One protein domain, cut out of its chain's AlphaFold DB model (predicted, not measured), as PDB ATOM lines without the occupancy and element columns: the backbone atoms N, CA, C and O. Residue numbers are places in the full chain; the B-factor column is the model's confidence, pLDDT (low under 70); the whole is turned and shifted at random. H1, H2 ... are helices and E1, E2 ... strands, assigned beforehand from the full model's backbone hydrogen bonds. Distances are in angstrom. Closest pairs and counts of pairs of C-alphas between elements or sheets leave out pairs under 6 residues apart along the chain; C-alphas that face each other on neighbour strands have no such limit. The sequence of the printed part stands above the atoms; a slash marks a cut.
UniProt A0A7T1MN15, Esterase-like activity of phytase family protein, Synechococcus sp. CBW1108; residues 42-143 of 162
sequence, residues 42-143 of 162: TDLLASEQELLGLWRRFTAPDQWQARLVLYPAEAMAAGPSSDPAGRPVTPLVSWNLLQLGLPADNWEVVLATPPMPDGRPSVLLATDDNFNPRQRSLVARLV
ATOM      1  N   THR A  42     127.751 113.729 126.750       94.50
ATOM      2  CA  THR A  42     127.031 112.655 126.051       94.50
ATOM      3  C   THR A  42     125.860 112.117 126.862       94.50
ATOM      4  O   THR A  42     124.849 111.759 126.274       94.50
ATOM      5  N   ASP A  43     125.966 112.101 128.194       96.50
ATOM      6  CA  ASP A  43     124.896 111.623 129.070       96.50
ATOM      7  C   ASP A  43     125.018 112.216 130.484       96.50
ATOM      8  O   ASP A  43     126.089 112.683 130.898       96.50
ATOM      9  N   LEU A  44     123.904 112.227 131.215       95.25
ATOM     10  CA  LEU A  44     123.749 112.815 132.541       95.25
ATOM     11  C   LEU A  44     122.972 111.878 133.466       95.25
ATOM     12  O   LEU A  44     121.832 111.514 133.193       95.25
ATOM     13  N   LEU A  45     123.534 111.618 134.644       95.19
ATOM     14  CA  LEU A  45     122.847 110.953 135.742       95.19
ATOM     15  C   LEU A  45     122.652 111.932 136.902       95.19
ATOM     16  O   LEU A  45     123.611 112.361 137.543       95.19
ATOM     17  N   ALA A  46     121.397 112.292 137.166       92.06
ATOM     18  CA  ALA A  46     121.030 113.230 138.221       92.06
ATOM     19  C   ALA A  46     120.584 112.511 139.503       92.06
ATOM     20  O   ALA A  46     119.876 111.506 139.456       92.06
ATOM     21  N   SER A  47     120.944 113.088 140.646       87.69
ATOM     22  CA  SER A  47     120.400 112.780 141.971       87.69
ATOM     23  C   SER A  47     119.867 114.061 142.624       87.69
ATOM     24  O   SER A  47     119.828 115.123 141.997       87.69
ATOM     25  N   GLU A  48     119.432 113.985 143.881       82.62
ATOM     26  CA  GLU A  48     119.005 115.176 144.619       82.62
ATOM     27  C   GLU A  48     120.165 116.130 144.933       82.62
ATOM     28  O   GLU A  48     119.973 117.346 144.904       82.62
ATOM     29  N   GLN A  49     121.352 115.590 145.225       86.50
ATOM     30  CA  GLN A  49     122.513 116.357 145.690       86.50
ATOM     31  C   GLN A  49     123.562 116.576 144.598       86.50
ATOM     32  O   GLN A  49     124.352 117.512 144.680       86.50
ATOM     33  N   GLU A  50     123.589 115.736 143.568       91.69
ATOM     34  CA  GLU A  50     124.697 115.701 142.616       91.69
ATOM     35  C   GLU A  50     124.234 115.414 141.186       91.69
ATOM     36  O   GLU A  50     123.216 114.753 140.958       91.69
ATOM     37  N   LEU A  51     125.029 115.870 140.219       94.12
ATOM     38  CA  LEU A  51     124.880 115.547 138.803       94.12
ATOM     39  C   LEU A  51     126.180 114.955 138.267       94.12
ATOM     40  O   LEU A  51     127.232 115.592 138.310       94.12
ATOM     41  N   LEU A  52     126.089 113.746 137.732       95.44
ATOM     42  CA  LEU A  52     127.200 113.022 137.143       95.44
ATOM     43  C   LEU A  52     127.101 113.103 135.617       95.44
ATOM     44  O   LEU A  52     126.164 112.577 135.026       95.44
ATOM     45  N   GLY A  53     128.056 113.770 134.982       95.62
ATOM     46  CA  GLY A  53     128.144 113.875 133.530       95.62
ATOM     47  C   GLY A  53     129.173 112.925 132.942       95.62
ATOM     48  O   GLY A  53     130.300 112.833 133.437       95.62
ATOM     49  N   LEU A  54     128.793 112.260 131.855       97.25
ATOM     50  CA  LEU A  54     129.705 111.532 130.987       97.25
ATOM     51  C   LEU A  54     130.122 112.448 129.836       97.25
ATOM     52  O   LEU A  54     129.296 112.943 129.070       97.25
ATOM     53  N   TRP A  55     131.422 112.681 129.725       95.62
ATOM     54  CA  TRP A  55     132.018 113.552 128.726       95.62
ATOM     55  C   TRP A  55     132.923 112.745 127.823       95.62
ATOM     56  O   TRP A  55     133.703 111.925 128.311       95.62
ATOM     57  N   ARG A  56     132.894 113.035 126.525       94.62
ATOM     58  CA  ARG A  56     133.792 112.406 125.561       94.62
ATOM     59  C   ARG A  56     134.397 113.409 124.601       94.62
ATOM     60  O   ARG A  56     133.835 114.471 124.345       94.62
ATOM     61  N   ARG A  57     135.553 113.045 124.065       93.94
ATOM     62  CA  ARG A  57     136.214 113.740 122.969       93.94
ATOM     63  C   ARG A  57     136.696 112.706 121.968       93.94
ATOM     64  O   ARG A  57     137.267 111.689 122.355       93.94
ATOM     65  N   PHE A  58     136.501 113.018 120.695       92.88
ATOM     66  CA  PHE A  58     137.086 112.285 119.586       92.88
ATOM     67  C   PHE A  58     138.177 113.127 118.940       92.88
ATOM     68  O   PHE A  58     138.021 114.331 118.736       92.88
ATOM     69  N   THR A  59     139.298 112.505 118.611       92.12
ATOM     70  CA  THR A  59     140.290 113.072 117.703       92.12
ATOM     71  C   THR A  59     140.556 112.052 116.606       92.12
ATOM     72  O   THR A  59     140.885 110.897 116.877       92.12
ATOM     73  N   ALA A  60     140.371 112.476 115.356       88.06
ATOM     74  CA  ALA A  60     140.583 111.611 114.208       88.06
ATOM     75  C   ALA A  60     142.034 111.077 114.180       88.06
ATOM     76  O   ALA A  60     142.960 111.798 114.564       88.06
ATOM     77  N   PRO A  61     142.259 109.837 113.711       86.81
ATOM     78  CA  PRO A  61     141.263 108.946 113.112       86.81
ATOM     79  C   PRO A  61     140.538 108.011 114.093       86.81
ATOM     80  O   PRO A  61     139.558 107.405 113.678       86.81
ATOM     81  N   ASP A  62     141.012 107.836 115.332       83.94
ATOM     82  CA  ASP A  62     140.442 106.834 116.255       83.94
ATOM     83  C   ASP A  62     140.839 107.040 117.729       83.94
ATOM     84  O   ASP A  62     141.113 106.097 118.469       83.94
ATOM     85  N   GLN A  63     140.983 108.295 118.159       91.25
ATOM     86  CA  GLN A  63     141.410 108.608 119.522       91.25
ATOM     87  C   GLN A  63     140.221 109.078 120.347       91.25
ATOM     88  O   GLN A  63     139.841 110.252 120.307       91.25
ATOM     89  N   TRP A  64     139.657 108.150 121.114       94.50
ATOM     90  CA  TRP A  64     138.633 108.450 122.105       94.50
ATOM     91  C   TRP A  64     139.243 108.824 123.448       94.50
ATOM     92  O   TRP A  64     140.199 108.217 123.932       94.50
ATOM     93  N   GLN A  65     138.641 109.819 124.081       95.81
ATOM     94  CA  GLN A  65     138.876 110.170 125.470       95.81
ATOM     95  C   GLN A  65     137.527 110.255 126.164       95.81
ATOM     96  O   GLN A  65     136.571 110.770 125.586       95.81
ATOM     97  N   ALA A  66     137.458 109.796 127.410       96.38
ATOM     98  CA  ALA A  66     136.233 109.850 128.189       96.38
ATOM     99  C   ALA A  66     136.511 110.252 129.638       96.38
ATOM    100  O   ALA A  66     137.510 109.849 130.248       96.38
ATOM    101  N   ARG A  67     135.619 111.074 130.187       96.44
ATOM    102  CA  ARG A  67     135.658 111.539 131.569       96.44
ATOM    103  C   ARG A  67     134.300 111.377 132.218       96.44
ATOM    104  O   ARG A  67     133.280 111.703 131.625       96.44
ATOM    105  N   LEU A  68     134.322 110.964 133.474       96.62
ATOM    106  CA  LEU A  68     133.172 111.044 134.360       96.62
ATOM    107  C   LEU A  68     133.366 112.256 135.269       96.62
ATOM    108  O   LEU A  68     134.445 112.427 135.840       96.62
ATOM    109  N   VAL A  69     132.379 113.138 135.355       95.75
ATOM    110  CA  VAL A  69     132.524 114.445 136.007       95.75
ATOM    111  C   VAL A  69     131.356 114.683 136.949       95.75
ATOM    112  O   VAL A  69     130.208 114.569 136.540       95.75
ATOM    113  N   LEU A  70     131.648 115.023 138.199       95.06
ATOM    114  CA  LEU A  70     130.644 115.259 139.233       95.06
ATOM    115  C   LEU A  70     130.461 116.759 139.465       95.06
ATOM    116  O   LEU A  70     131.441 117.472 139.690       95.06
ATOM    117  N   TYR A  71     129.216 117.221 139.466       94.38
ATOM    118  CA  TYR A  71     128.827 118.596 139.773       94.38
ATOM    119  C   TYR A  71     127.931 118.645 141.024       94.38
ATOM    120  O   TYR A  71     127.118 117.735 141.213       94.38
ATOM    121  N   PRO A  72     128.025 119.711 141.844       92.25
ATOM    122  CA  PRO A  72     127.149 119.906 142.999       92.25
ATOM    123  C   PRO A  72     125.768 120.401 142.551       92.25
ATOM    124  O   PRO A  72     125.679 121.403 141.834       92.25
ATOM    125  N   ALA A  73     124.680 119.741 142.961       84.31
ATOM    126  CA  ALA A  73     123.337 120.097 142.498       84.31
ATOM    127  C   ALA A  73     122.828 121.424 143.062       84.31
ATOM    128  O   ALA A  73     122.168 122.187 142.351       84.31
ATOM    129  N   GLU A  74     123.186 121.750 144.300       82.12
ATOM    130  CA  GLU A  74     122.842 123.015 144.943       82.12
ATOM    131  C   GLU A  74     123.442 124.216 144.206       82.12
ATOM    132  O   GLU A  74     122.787 125.248 144.061       82.12
ATOM    133  N   ALA A  75     124.647 124.070 143.649       80.62
ATOM    134  CA  ALA A  75     125.305 125.134 142.899       80.62
ATOM    135  C   ALA A  75     124.639 125.404 141.540       80.62
ATOM    136  O   ALA A  75     124.829 126.487 140.974       80.62
ATOM    137  N   MET A  76     123.870 124.438 141.022       82.56
ATOM    138  CA  MET A  76     123.130 124.543 139.762       82.56
ATOM    139  C   MET A  76     121.746 125.174 139.923       82.56
ATOM    140  O   MET A  76     121.181 125.651 138.933       82.56
ATOM    141  N   ALA A  77     121.186 125.172 141.137       77.94
ATOM    142  CA  ALA A  77     119.873 125.737 141.406       77.94
ATOM    143  C   ALA A  77     119.901 127.256 141.169       77.94
ATOM    144  O   ALA A  77     120.469 128.017 141.949       77.94
ATOM    145  N   ALA A  78     119.293 127.712 140.072       64.00
ATOM    146  CA  ALA A  78     119.128 129.138 139.817       64.00
ATOM    147  C   ALA A  78     118.185 129.740 140.872       64.00
ATOM    148  O   ALA A  78     117.082 129.225 141.080       64.00
ATOM    149  N   GLY A  79     118.601 130.815 141.544       56.00
ATOM    150  CA  GLY A  79     117.698 131.617 142.372       56.00
ATOM    151  C   GLY A  79     116.633 132.311 141.508       56.00
ATOM    152  O   GLY A  79     116.785 132.375 140.287       56.00
ATOM    153  N   PRO A  80     115.560 132.860 142.104       48.78
ATOM    154  CA  PRO A  80     114.448 133.473 141.365       48.78
ATOM    155  C   PRO A  80     114.833 134.682 140.486       48.78
ATOM    156  O   PRO A  80     114.017 135.116 139.681       48.78
ATOM    157  N   SER A  81     116.058 135.213 140.596       51.53
ATOM    158  CA  SER A  81     116.546 136.360 139.814       51.53
ATOM    159  C   SER A  81     117.920 136.175 139.152       51.53
ATOM    160  O   SER A  81     118.475 137.140 138.630       51.53
ATOM    161  N   SER A  82     118.519 134.982 139.163       51.72
ATOM    162  CA  SER A  82     119.897 134.838 138.679       51.72
ATOM    163  C   SER A  82     119.939 134.495 137.192       51.72
ATOM    164  O   SER A  82     119.564 133.389 136.807       51.72
ATOM    165  N   ASP A  83     120.424 135.450 136.401       58.62
ATOM    166  CA  ASP A  83     120.868 135.318 135.013       58.62
ATOM    167  C   ASP A  83     121.318 133.878 134.655       58.62
ATOM    168  O   ASP A  83     122.343 133.408 135.165       58.62
ATOM    169  N   PRO A  84     120.583 133.156 133.786       57.41
ATOM    170  CA  PRO A  84     120.955 131.813 133.347       57.41
ATOM    171  C   PRO A  84     122.230 131.793 132.482       57.41
ATOM    172  O   PRO A  84     122.752 130.714 132.212       57.41
ATOM    173  N   ALA A  85     122.764 132.951 132.068       62.94
ATOM    174  CA  ALA A  85     124.101 133.089 131.483       62.94
ATOM    175  C   ALA A  85     125.217 133.262 132.534       62.94
ATOM    176  O   ALA A  85     126.397 133.346 132.168       62.94
ATOM    177  N   GLY A  86     124.860 133.278 133.825       72.12
ATOM    178  CA  GLY A  86     125.772 133.441 134.949       72.12
ATOM    179  C   GLY A  86     126.924 132.433 134.952       72.12
ATOM    180  O   GLY A  86     126.917 131.428 134.240       72.12
ATOM    181  N   ARG A  87     127.947 132.713 135.771       85.38
ATOM    182  CA  ARG A  87     129.204 131.947 135.810       85.38
ATOM    183  C   ARG A  87     128.939 130.428 135.809       85.38
ATOM    184  O   ARG A  87     128.237 129.976 136.721       85.38
ATOM    185  N   PRO A  88     129.498 129.658 134.855       90.31
ATOM    186  CA  PRO A  88     129.304 128.215 134.808       90.31
ATOM    187  C   PRO A  88     129.739 127.524 136.107       90.31
ATOM    188  O   PRO A  88     130.714 127.931 136.746       90.31
ATOM    189  N   VAL A  89     128.999 126.492 136.505       92.19
ATOM    190  CA  VAL A  89     129.275 125.673 137.687       92.19
ATOM    191  C   VAL A  89     130.496 124.808 137.402       92.19
ATOM    192  O   VAL A  89     130.522 124.059 136.426       92.19
ATOM    193  N   THR A  90     131.517 124.918 138.247       92.38
ATOM    194  CA  THR A  90     132.726 124.098 138.146       92.38
ATOM    195  C   THR A  90     132.484 122.711 138.748       92.38
ATOM    196  O   THR A  90     131.759 122.606 139.741       92.38
ATOM    197  N   PRO A  91     133.090 121.650 138.197       94.56
ATOM    198  CA  PRO A  91     132.950 120.309 138.751       94.56
ATOM    199  C   PRO A  91     133.654 120.167 140.107       94.56
ATOM    200  O   PRO A  91     134.670 120.816 140.356       94.56
ATOM    201  N   LEU A  92     133.133 119.279 140.957       94.44
ATOM    202  CA  LEU A  92     133.766 118.851 142.209       94.44
ATOM    203  C   LEU A  92     134.954 117.926 141.934       94.44
ATOM    204  O   LEU A  92     136.006 118.036 142.557       94.44
ATOM    205  N   VAL A  93     134.777 116.997 140.993       93.75
ATOM    206  CA  VAL A  93     135.783 116.000 140.625       93.75
ATOM    207  C   VAL A  93     135.596 115.568 139.172       93.75
ATOM    208  O   VAL A  93     134.488 115.573 138.634       93.75
ATOM    209  N   SER A  94     136.703 115.203 138.526       95.12
ATOM    210  CA  SER A  94     136.732 114.645 137.177       95.12
ATOM    211  C   SER A  94     137.642 113.422 137.159       95.12
ATOM    212  O   SER A  94     138.817 113.510 137.515       95.12
ATOM    213  N   TRP A  95     137.103 112.287 136.725       95.81
ATOM    214  CA  TRP A  95     137.842 111.046 136.540       95.81
ATOM    215  C   TRP A  95     138.098 110.803 135.059       95.81
ATOM    216  O   TRP A  95     137.165 110.788 134.259       95.81
ATOM    217  N   ASN A  96     139.356 110.570 134.692       95.88
ATOM    218  CA  ASN A  96     139.715 110.089 133.362       95.88
ATOM    219  C   ASN A  96     139.476 108.574 133.298       95.88
ATOM    220  O   ASN A  96     140.169 107.811 133.970       95.88
ATOM    221  N   LEU A  97     138.512 108.139 132.485       96.69
ATOM    222  CA  LEU A  97     138.115 106.731 132.421       96.69
ATOM    223  C   LEU A  97     139.234 105.825 131.891       96.69
ATOM    224  O   LEU A  97     139.382 104.699 132.361       96.69
ATOM    225  N   LEU A  98     140.086 106.331 130.998       95.88
ATOM    226  CA  LEU A  98     141.217 105.571 130.461       95.88
ATOM    227  C   LEU A  98     142.290 105.350 131.534       95.88
ATOM    228  O   LEU A  98     142.838 104.259 131.652       95.88
ATOM    229  N   GLN A  99     142.540 106.350 132.385       95.81
ATOM    230  CA  GLN A  99     143.440 106.198 133.541       95.81
ATOM    231  C   GLN A  99     142.872 105.254 134.610       95.81
ATOM    232  O   GLN A  99     143.630 104.693 135.399       95.81
ATOM    233  N   LEU A 100     141.551 105.052 134.631       93.69
ATOM    234  CA  LEU A 100     140.900 104.037 135.461       93.69
ATOM    235  C   LEU A 100     140.955 102.626 134.849       93.69
ATOM    236  O   LEU A 100     140.517 101.680 135.504       93.69
ATOM    237  N   GLY A 101     141.515 102.472 133.644       94.75
ATOM    238  CA  GLY A 101     141.692 101.189 132.959       94.75
ATOM    239  C   GLY A 101     140.570 100.822 131.986       94.75
ATOM    240  O   GLY A 101     140.546  99.691 131.504       94.75
ATOM    241  N   LEU A 102     139.642 101.738 131.693       95.88
ATOM    242  CA  LEU A 102     138.627 101.512 130.666       95.88
ATOM    243  C   LEU A 102     139.246 101.734 129.277       95.88
ATOM    244  O   LEU A 102     140.114 102.598 129.123       95.88
ATOM    245  N   PRO A 103     138.815 100.987 128.249       94.81
ATOM    246  CA  PRO A 103     139.292 101.203 126.891       94.81
ATOM    247  C   PRO A 103     138.931 102.599 126.370       94.81
ATOM    248  O   PRO A 103     137.913 103.192 126.743       94.81
ATOM    249  N   ALA A 104     139.791 103.099 125.481       94.81
ATOM    250  CA  ALA A 104     139.555 104.295 124.689       94.81
ATOM    251  C   ALA A 104     138.489 103.989 123.630       94.81
ATOM    252  O   ALA A 104     138.811 103.589 122.518       94.81
ATOM    253  N   ASP A 105     137.226 104.141 124.008       94.62
ATOM    254  CA  ASP A 105     136.080 103.790 123.175       94.62
ATOM    255  C   ASP A 105     134.974 104.846 123.314       94.62
ATOM    256  O   ASP A 105     135.057 105.766 124.142       94.62
ATOM    257  N   ASN A 106     133.941 104.720 122.494       94.94
ATOM    258  CA  ASN A 106     132.840 105.657 122.403       94.94
ATOM    259  C   ASN A 106     131.810 105.446 123.529       94.94
ATOM    260  O   ASN A 106     130.717 104.928 123.318       94.94
ATOM    261  N   TRP A 107     132.186 105.810 124.755       96.94
ATOM    262  CA  TRP A 107     131.301 105.772 125.923       96.94
ATOM    263  C   TRP A 107     130.161 106.781 125.763       96.94
ATOM    264  O   TRP A 107     130.428 107.981 125.724       96.94
ATOM    265  N   GLU A 108     128.913 106.313 125.720       95.94
ATOM    266  CA  GLU A 108     127.738 107.160 125.454       95.94
ATOM    267  C   GLU A 108     126.671 107.121 126.548       95.94
ATOM    268  O   GLU A 108     125.784 107.964 126.547       95.94
ATOM    269  N   VAL A 109     126.756 106.179 127.489       97.38
ATOM    270  CA  VAL A 109     125.697 105.950 128.480       97.38
ATOM    271  C   VAL A 109     126.267 105.902 129.892       97.38
ATOM    272  O   VAL A 109     127.292 105.257 130.126       97.38
ATOM    273  N   VAL A 110     125.566 106.526 130.841       97.62
ATOM    274  CA  VAL A 110     125.752 106.382 132.287       97.62
ATOM    275  C   VAL A 110     124.414 106.112 132.978       97.62
ATOM    276  O   VAL A 110     123.473 106.893 132.918       97.62
ATOM    277  N   LEU A 111     124.334 104.999 133.704       96.69
ATOM    278  CA  LEU A 111     123.126 104.582 134.415       96.69
ATOM    279  C   LEU A 111     123.415 104.336 135.891       96.69
ATOM    280  O   LEU A 111     124.433 103.739 136.254       96.69
ATOM    281  N   ALA A 112     122.473 104.730 136.750       93.94
ATOM    282  CA  ALA A 112     122.430 104.216 138.111       93.94
ATOM    283  C   ALA A 112     122.172 102.706 138.073       93.94
ATOM    284  O   ALA A 112     121.397 102.206 137.257       93.94
ATOM    285  N   THR A 113     122.806 101.974 138.982       93.44
ATOM    286  CA  THR A 113     122.571 100.536 139.145       93.44
ATOM    287  C   THR A 113     122.274 100.211 140.597       93.44
ATOM    288  O   THR A 113     122.641 100.997 141.478       93.44
ATOM    289  N   PRO A 114     121.644  99.054 140.877       93.25
ATOM    290  CA  PRO A 114     121.556  98.558 142.239       93.25
ATOM    291  C   PRO A 114     122.940  98.567 142.902       93.25
ATOM    292  O   PRO A 114     123.933  98.313 142.212       93.25
ATOM    293  N   PRO A 115     123.034  98.828 144.213       92.19
ATOM    294  CA  PRO A 115     124.299  98.741 144.928       92.19
ATOM    295  C   PRO A 115     124.975  97.373 144.763       92.19
ATOM    296  O   PRO A 115     124.356  96.364 144.410       92.19
ATOM    297  N   MET A 116     126.278  97.327 145.015       91.56
ATOM    298  CA  MET A 116     126.999  96.064 145.175       91.56
ATOM    299  C   MET A 116     126.471  95.298 146.405       91.56
ATOM    300  O   MET A 116     125.893  95.919 147.299       91.56
ATOM    301  N   PRO A 117     126.698  93.972 146.520       92.19
ATOM    302  CA  PRO A 117     126.291  93.205 147.705       92.19
ATOM    303  C   PRO A 117     126.864  93.737 149.027       92.19
ATOM    304  O   PRO A 117     126.285  93.518 150.084       92.19
ATOM    305  N   ASP A 118     127.987  94.457 148.964       88.44
ATOM    306  CA  ASP A 118     128.620  95.134 150.101       88.44
ATOM    307  C   ASP A 118     128.077  96.554 150.364       88.44
ATOM    308  O   ASP A 118     128.648  97.305 151.152       88.44
ATOM    309  N   GLY A 119     126.990  96.941 149.691       90.38
ATOM    310  CA  GLY A 119     126.306  98.222 149.853       90.38
ATOM    311  C   GLY A 119     126.936  99.395 149.103       90.38
ATOM    312  O   GLY A 119     126.360 100.483 149.104       90.38
ATOM    313  N   ARG A 120     128.088  99.223 148.437       90.62
ATOM    314  CA  ARG A 120     128.696 100.327 147.682       90.62
ATOM    315  C   ARG A 120     127.806 100.751 146.510       90.62
ATOM    316  O   ARG A 120     127.309  99.879 145.791       90.62
ATOM    317  N   PRO A 121     127.649 102.066 146.261       90.75
ATOM    318  CA  PRO A 121     126.950 102.532 145.074       90.75
ATOM    319  C   PRO A 121     127.730 102.121 143.826       90.75
ATOM    320  O   PRO A 121     128.958 101.992 143.851       90.75
ATOM    321  N   SER A 122     127.020 101.933 142.722       93.69
ATOM    322  CA  SER A 122     127.650 101.658 141.440       93.69
ATOM    323  C   SER A 122     126.905 102.317 140.296       93.69
ATOM    324  O   SER A 122     125.690 102.520 140.347       93.69
ATOM    325  N   VAL A 123     127.646 102.594 139.234       96.06
ATOM    326  CA  VAL A 123     127.094 103.036 137.955       96.06
ATOM    327  C   VAL A 123     127.485 102.051 136.868       96.06
ATOM    328  O   VAL A 123     128.496 101.352 136.986       96.06
ATOM    329  N   LEU A 124     126.685 101.992 135.816       97.50
ATOM    330  CA  LEU A 124     126.987 101.241 134.608       97.50
ATOM    331  C   LEU A 124     127.246 102.222 133.478       97.50
ATOM    332  O   LEU A 124     126.505 103.185 133.306       97.50
ATOM    333  N   LEU A 125     128.315 101.964 132.743       98.12
ATOM    334  CA  LEU A 125     128.667 102.663 131.526       98.12
ATOM    335  C   LEU A 125     128.501 101.718 130.344       98.12
ATOM    336  O   LEU A 125     128.767 100.518 130.479       98.12
ATOM    337  N   ALA A 126     128.122 102.260 129.192       97.75
ATOM    338  CA  ALA A 126     128.109 101.515 127.941       97.75
ATOM    339  C   ALA A 126     128.686 102.334 126.784       97.75
ATOM    340  O   ALA A 126     128.655 103.570 126.802       97.75
ATOM    341  N   THR A 127     129.229 101.623 125.802       96.94
ATOM    342  CA  THR A 127     129.735 102.192 124.552       96.94
ATOM    343  C   THR A 127     128.790 101.889 123.396       96.94
ATOM    344  O   THR A 127     128.122 100.852 123.390       96.94
ATOM    345  N   ASP A 128     128.769 102.784 122.412       93.50
ATOM    346  CA  ASP A 128     128.133 102.564 121.112       93.50
ATOM    347  C   ASP A 128     129.221 102.387 120.051       93.50
ATOM    348  O   ASP A 128     130.128 103.215 119.959       93.50
ATOM    349  N   ASP A 129     129.144 101.322 119.254       91.00
ATOM    350  CA  ASP A 129     130.130 101.060 118.209       91.00
ATOM    351  C   ASP A 129     129.913 101.894 116.938       91.00
ATOM    352  O   ASP A 129     130.799 101.922 116.083       91.00
ATOM    353  N   ASN A 130     128.767 102.577 116.795       87.75
ATOM    354  CA  ASN A 130     128.406 103.377 115.620       87.75
ATOM    355  C   ASN A 130     128.642 102.646 114.277       87.75
ATOM    356  O   ASN A 130     128.965 103.277 113.267       87.75
ATOM    357  N   PHE A 131     128.529 101.311 114.256       88.56
ATOM    358  CA  PHE A 131     128.877 100.452 113.114       88.56
ATOM    359  C   PHE A 131     130.329 100.605 112.612       88.56
ATOM    360  O   PHE A 131     130.652 100.246 111.475       88.56
ATOM    361  N   ASN A 132     131.227 101.138 113.439       86.81
ATOM    362  CA  ASN A 132     132.644 101.269 113.144       86.81
ATOM    363  C   ASN A 132     133.377  99.987 113.577       86.81
ATOM    364  O   ASN A 132     133.408  99.682 114.767       86.81
ATOM    365  N   PRO A 133     134.058  99.265 112.666       88.19
ATOM    366  CA  PRO A 133     134.738  98.008 112.992       88.19
ATOM    367  C   PRO A 133     135.904  98.155 113.985       88.19
ATOM    368  O   PRO A 133     136.470  97.151 114.415       88.19
ATOM    369  N   ARG A 134     136.308  99.386 114.316       86.19
ATOM    370  CA  ARG A 134     137.334  99.672 115.329       86.19
ATOM    371  C   ARG A 134     136.760  99.919 116.725       86.19
ATOM    372  O   ARG A 134     137.520  99.906 117.688       86.19
ATOM    373  N   GLN A 135     135.452 100.127 116.833       88.00
ATOM    374  CA  GLN A 135     134.751 100.359 118.093       88.00
ATOM    375  C   GLN A 135     134.075  99.068 118.554       88.00
ATOM    376  O   GLN A 135     133.870  98.136 117.773       88.00
ATOM    377  N   ARG A 136     133.787  98.972 119.851       90.38
ATOM    378  CA  ARG A 136     133.201  97.768 120.453       90.38
ATOM    379  C   ARG A 136     131.993  98.156 121.284       90.38
ATOM    380  O   ARG A 136     132.057  99.133 122.017       90.38
ATOM    381  N   SER A 137     130.943  97.335 121.281       94.44
ATOM    382  CA  SER A 137     129.888  97.421 122.295       94.44
ATOM    383  C   SER A 137     130.378  96.796 123.602       94.44
ATOM    384  O   SER A 137     130.644  95.594 123.687       94.44
ATOM    385  N   LEU A 138     130.528  97.622 124.627       95.44
ATOM    386  CA  LEU A 138     131.057  97.263 125.933       95.44
ATOM    387  C   LEU A 138     130.104  97.737 127.018       95.44
ATOM    388  O   LEU A 138     129.412  98.742 126.878       95.44
ATOM    389  N   VAL A 139     130.130  97.024 128.138       96.81
ATOM    390  CA  VAL A 139     129.445  97.408 129.368       96.81
ATOM    391  C   VAL A 139     130.451  97.330 130.507       96.81
ATOM    392  O   VAL A 139     131.109  96.306 130.691       96.81
ATOM    393  N   ALA A 140     130.572  98.404 131.282       96.56
ATOM    394  CA  ALA A 140     131.453  98.470 132.443       96.56
ATOM    395  C   ALA A 140     130.676  98.921 133.678       96.56
ATOM    396  O   ALA A 140     129.988  99.935 133.653       96.56
ATOM    397  N   ARG A 141     130.822  98.196 134.791       96.12
ATOM    398  CA  ARG A 141     130.288  98.618 136.090       96.12
ATOM    399  C   ARG A 141     131.391  99.287 136.898       96.12
ATOM    400  O   ARG A 141     132.411  98.662 137.181       96.12
ATOM    401  N   LEU A 142     131.180 100.540 137.290       95.38
ATOM    402  CA  LEU A 142     132.092 101.285 138.152       95.38
ATOM    403  C   LEU A 142     131.591 101.278 139.589       95.38
ATOM    404  O   LEU A 142     130.410 101.495 139.856       95.38
ATOM    405  N   VAL A 143     132.520 101.057 140.514       93.62
ATOM    406  CA  VAL A 143     132.279 101.039 141.956       93.62
ATOM    407  C   VAL A 143     133.392 101.848 142.625       93.62
ATOM    408  O   VAL A 143     134.555 101.691 142.234       93.62
TER     409      VAL A 143
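What this domain is: This is residues 42 to 143 of the 162 residues of the protein "Esterase-like activity of phytase family protein" of Synechococcus sp. CBW1108 (UniProt A0A7T1MN15). Two antiparallel sheets, a larger one of E1 to E4 and a smaller one of E5 to E7, stand partly face to face as a small sandwich, close together where E5 comes over E1 and E2, while E6 and E7 keep away from the larger sheet. A bare loop, residues 77 to 92, reaches out at one end beyond the one-turn helix H1, and the link from E6 to E7 reaches out at the other end. The 102 printed residues hold seven named strands and one named helix, in the order E1 E2 E3 H1 E4 E5 E6 E7; the sheet orders are E1 - E2 - E3 - E4 and E5 - E6 - E7. The class is mostly strand, with 50 residues, under half, in named elements. The whole is only just loose, close to compact, with a radius of gyration of the C-alphas of 15.7 A and spans of 50 by 40 by 22 A.

How they stand to each other: E1, residues 42 to 46, and E2, residues 50 to 59, form a hairpin, with N 45 and O 52 within hydrogen-bond range at 2.8 A. E2 and E3, residues 63 to 72, form the next hairpin, with N 55 and O 67 at 2.8 A; E1 E2 E3 is a meander, each strand the antiparallel neighbour of the one before. H1, residues 73 to 76, only grazes this sheet; it is too short for any O i to N i+4 pair, and its one O i to N i+3 pair is within range. E4, residues 93 to 96, is an edge strand beside E3, antiparallel at 164 degrees, with N 68 and O 95 at 3.0 A. The sheet is twisted, with C-alphas up to 4.1 A off its best plane. The chain changes to the other sheet at the link from E4 to E5, residues 107 to 113. The closest C-alphas of E1 and E5 are those of Thr 42 and Glu 108, 5.6 A apart. A second meander runs from E5 through E6, residues 122 to 127, to E7, residues 139 to 142, with N 111 and O 124 at 2.9 A and N 125 and O 140 at 2.8 A. The two sheets form a sandwich, two sheets face to face, their best planes 24 degrees apart.

Where its parts are: E1 begins at C-alpha 42, (127.031, 112.655, 126.051). E2 measures 29.5 A and E3 29.7 A from first to last C-alpha; E5 measures 16.7 A and E6 17.0 A. E7 ends at C-alpha 142, (132.092, 101.285, 138.152).

The domain as a whole: The two C-alphas farthest apart, those of Ser 81 and Pro 133, are 50.2 A apart. The printed part has no cut; the links H1 to E4 and E6 to E7 are long. Residues 78 to 85 have pLDDT under 70.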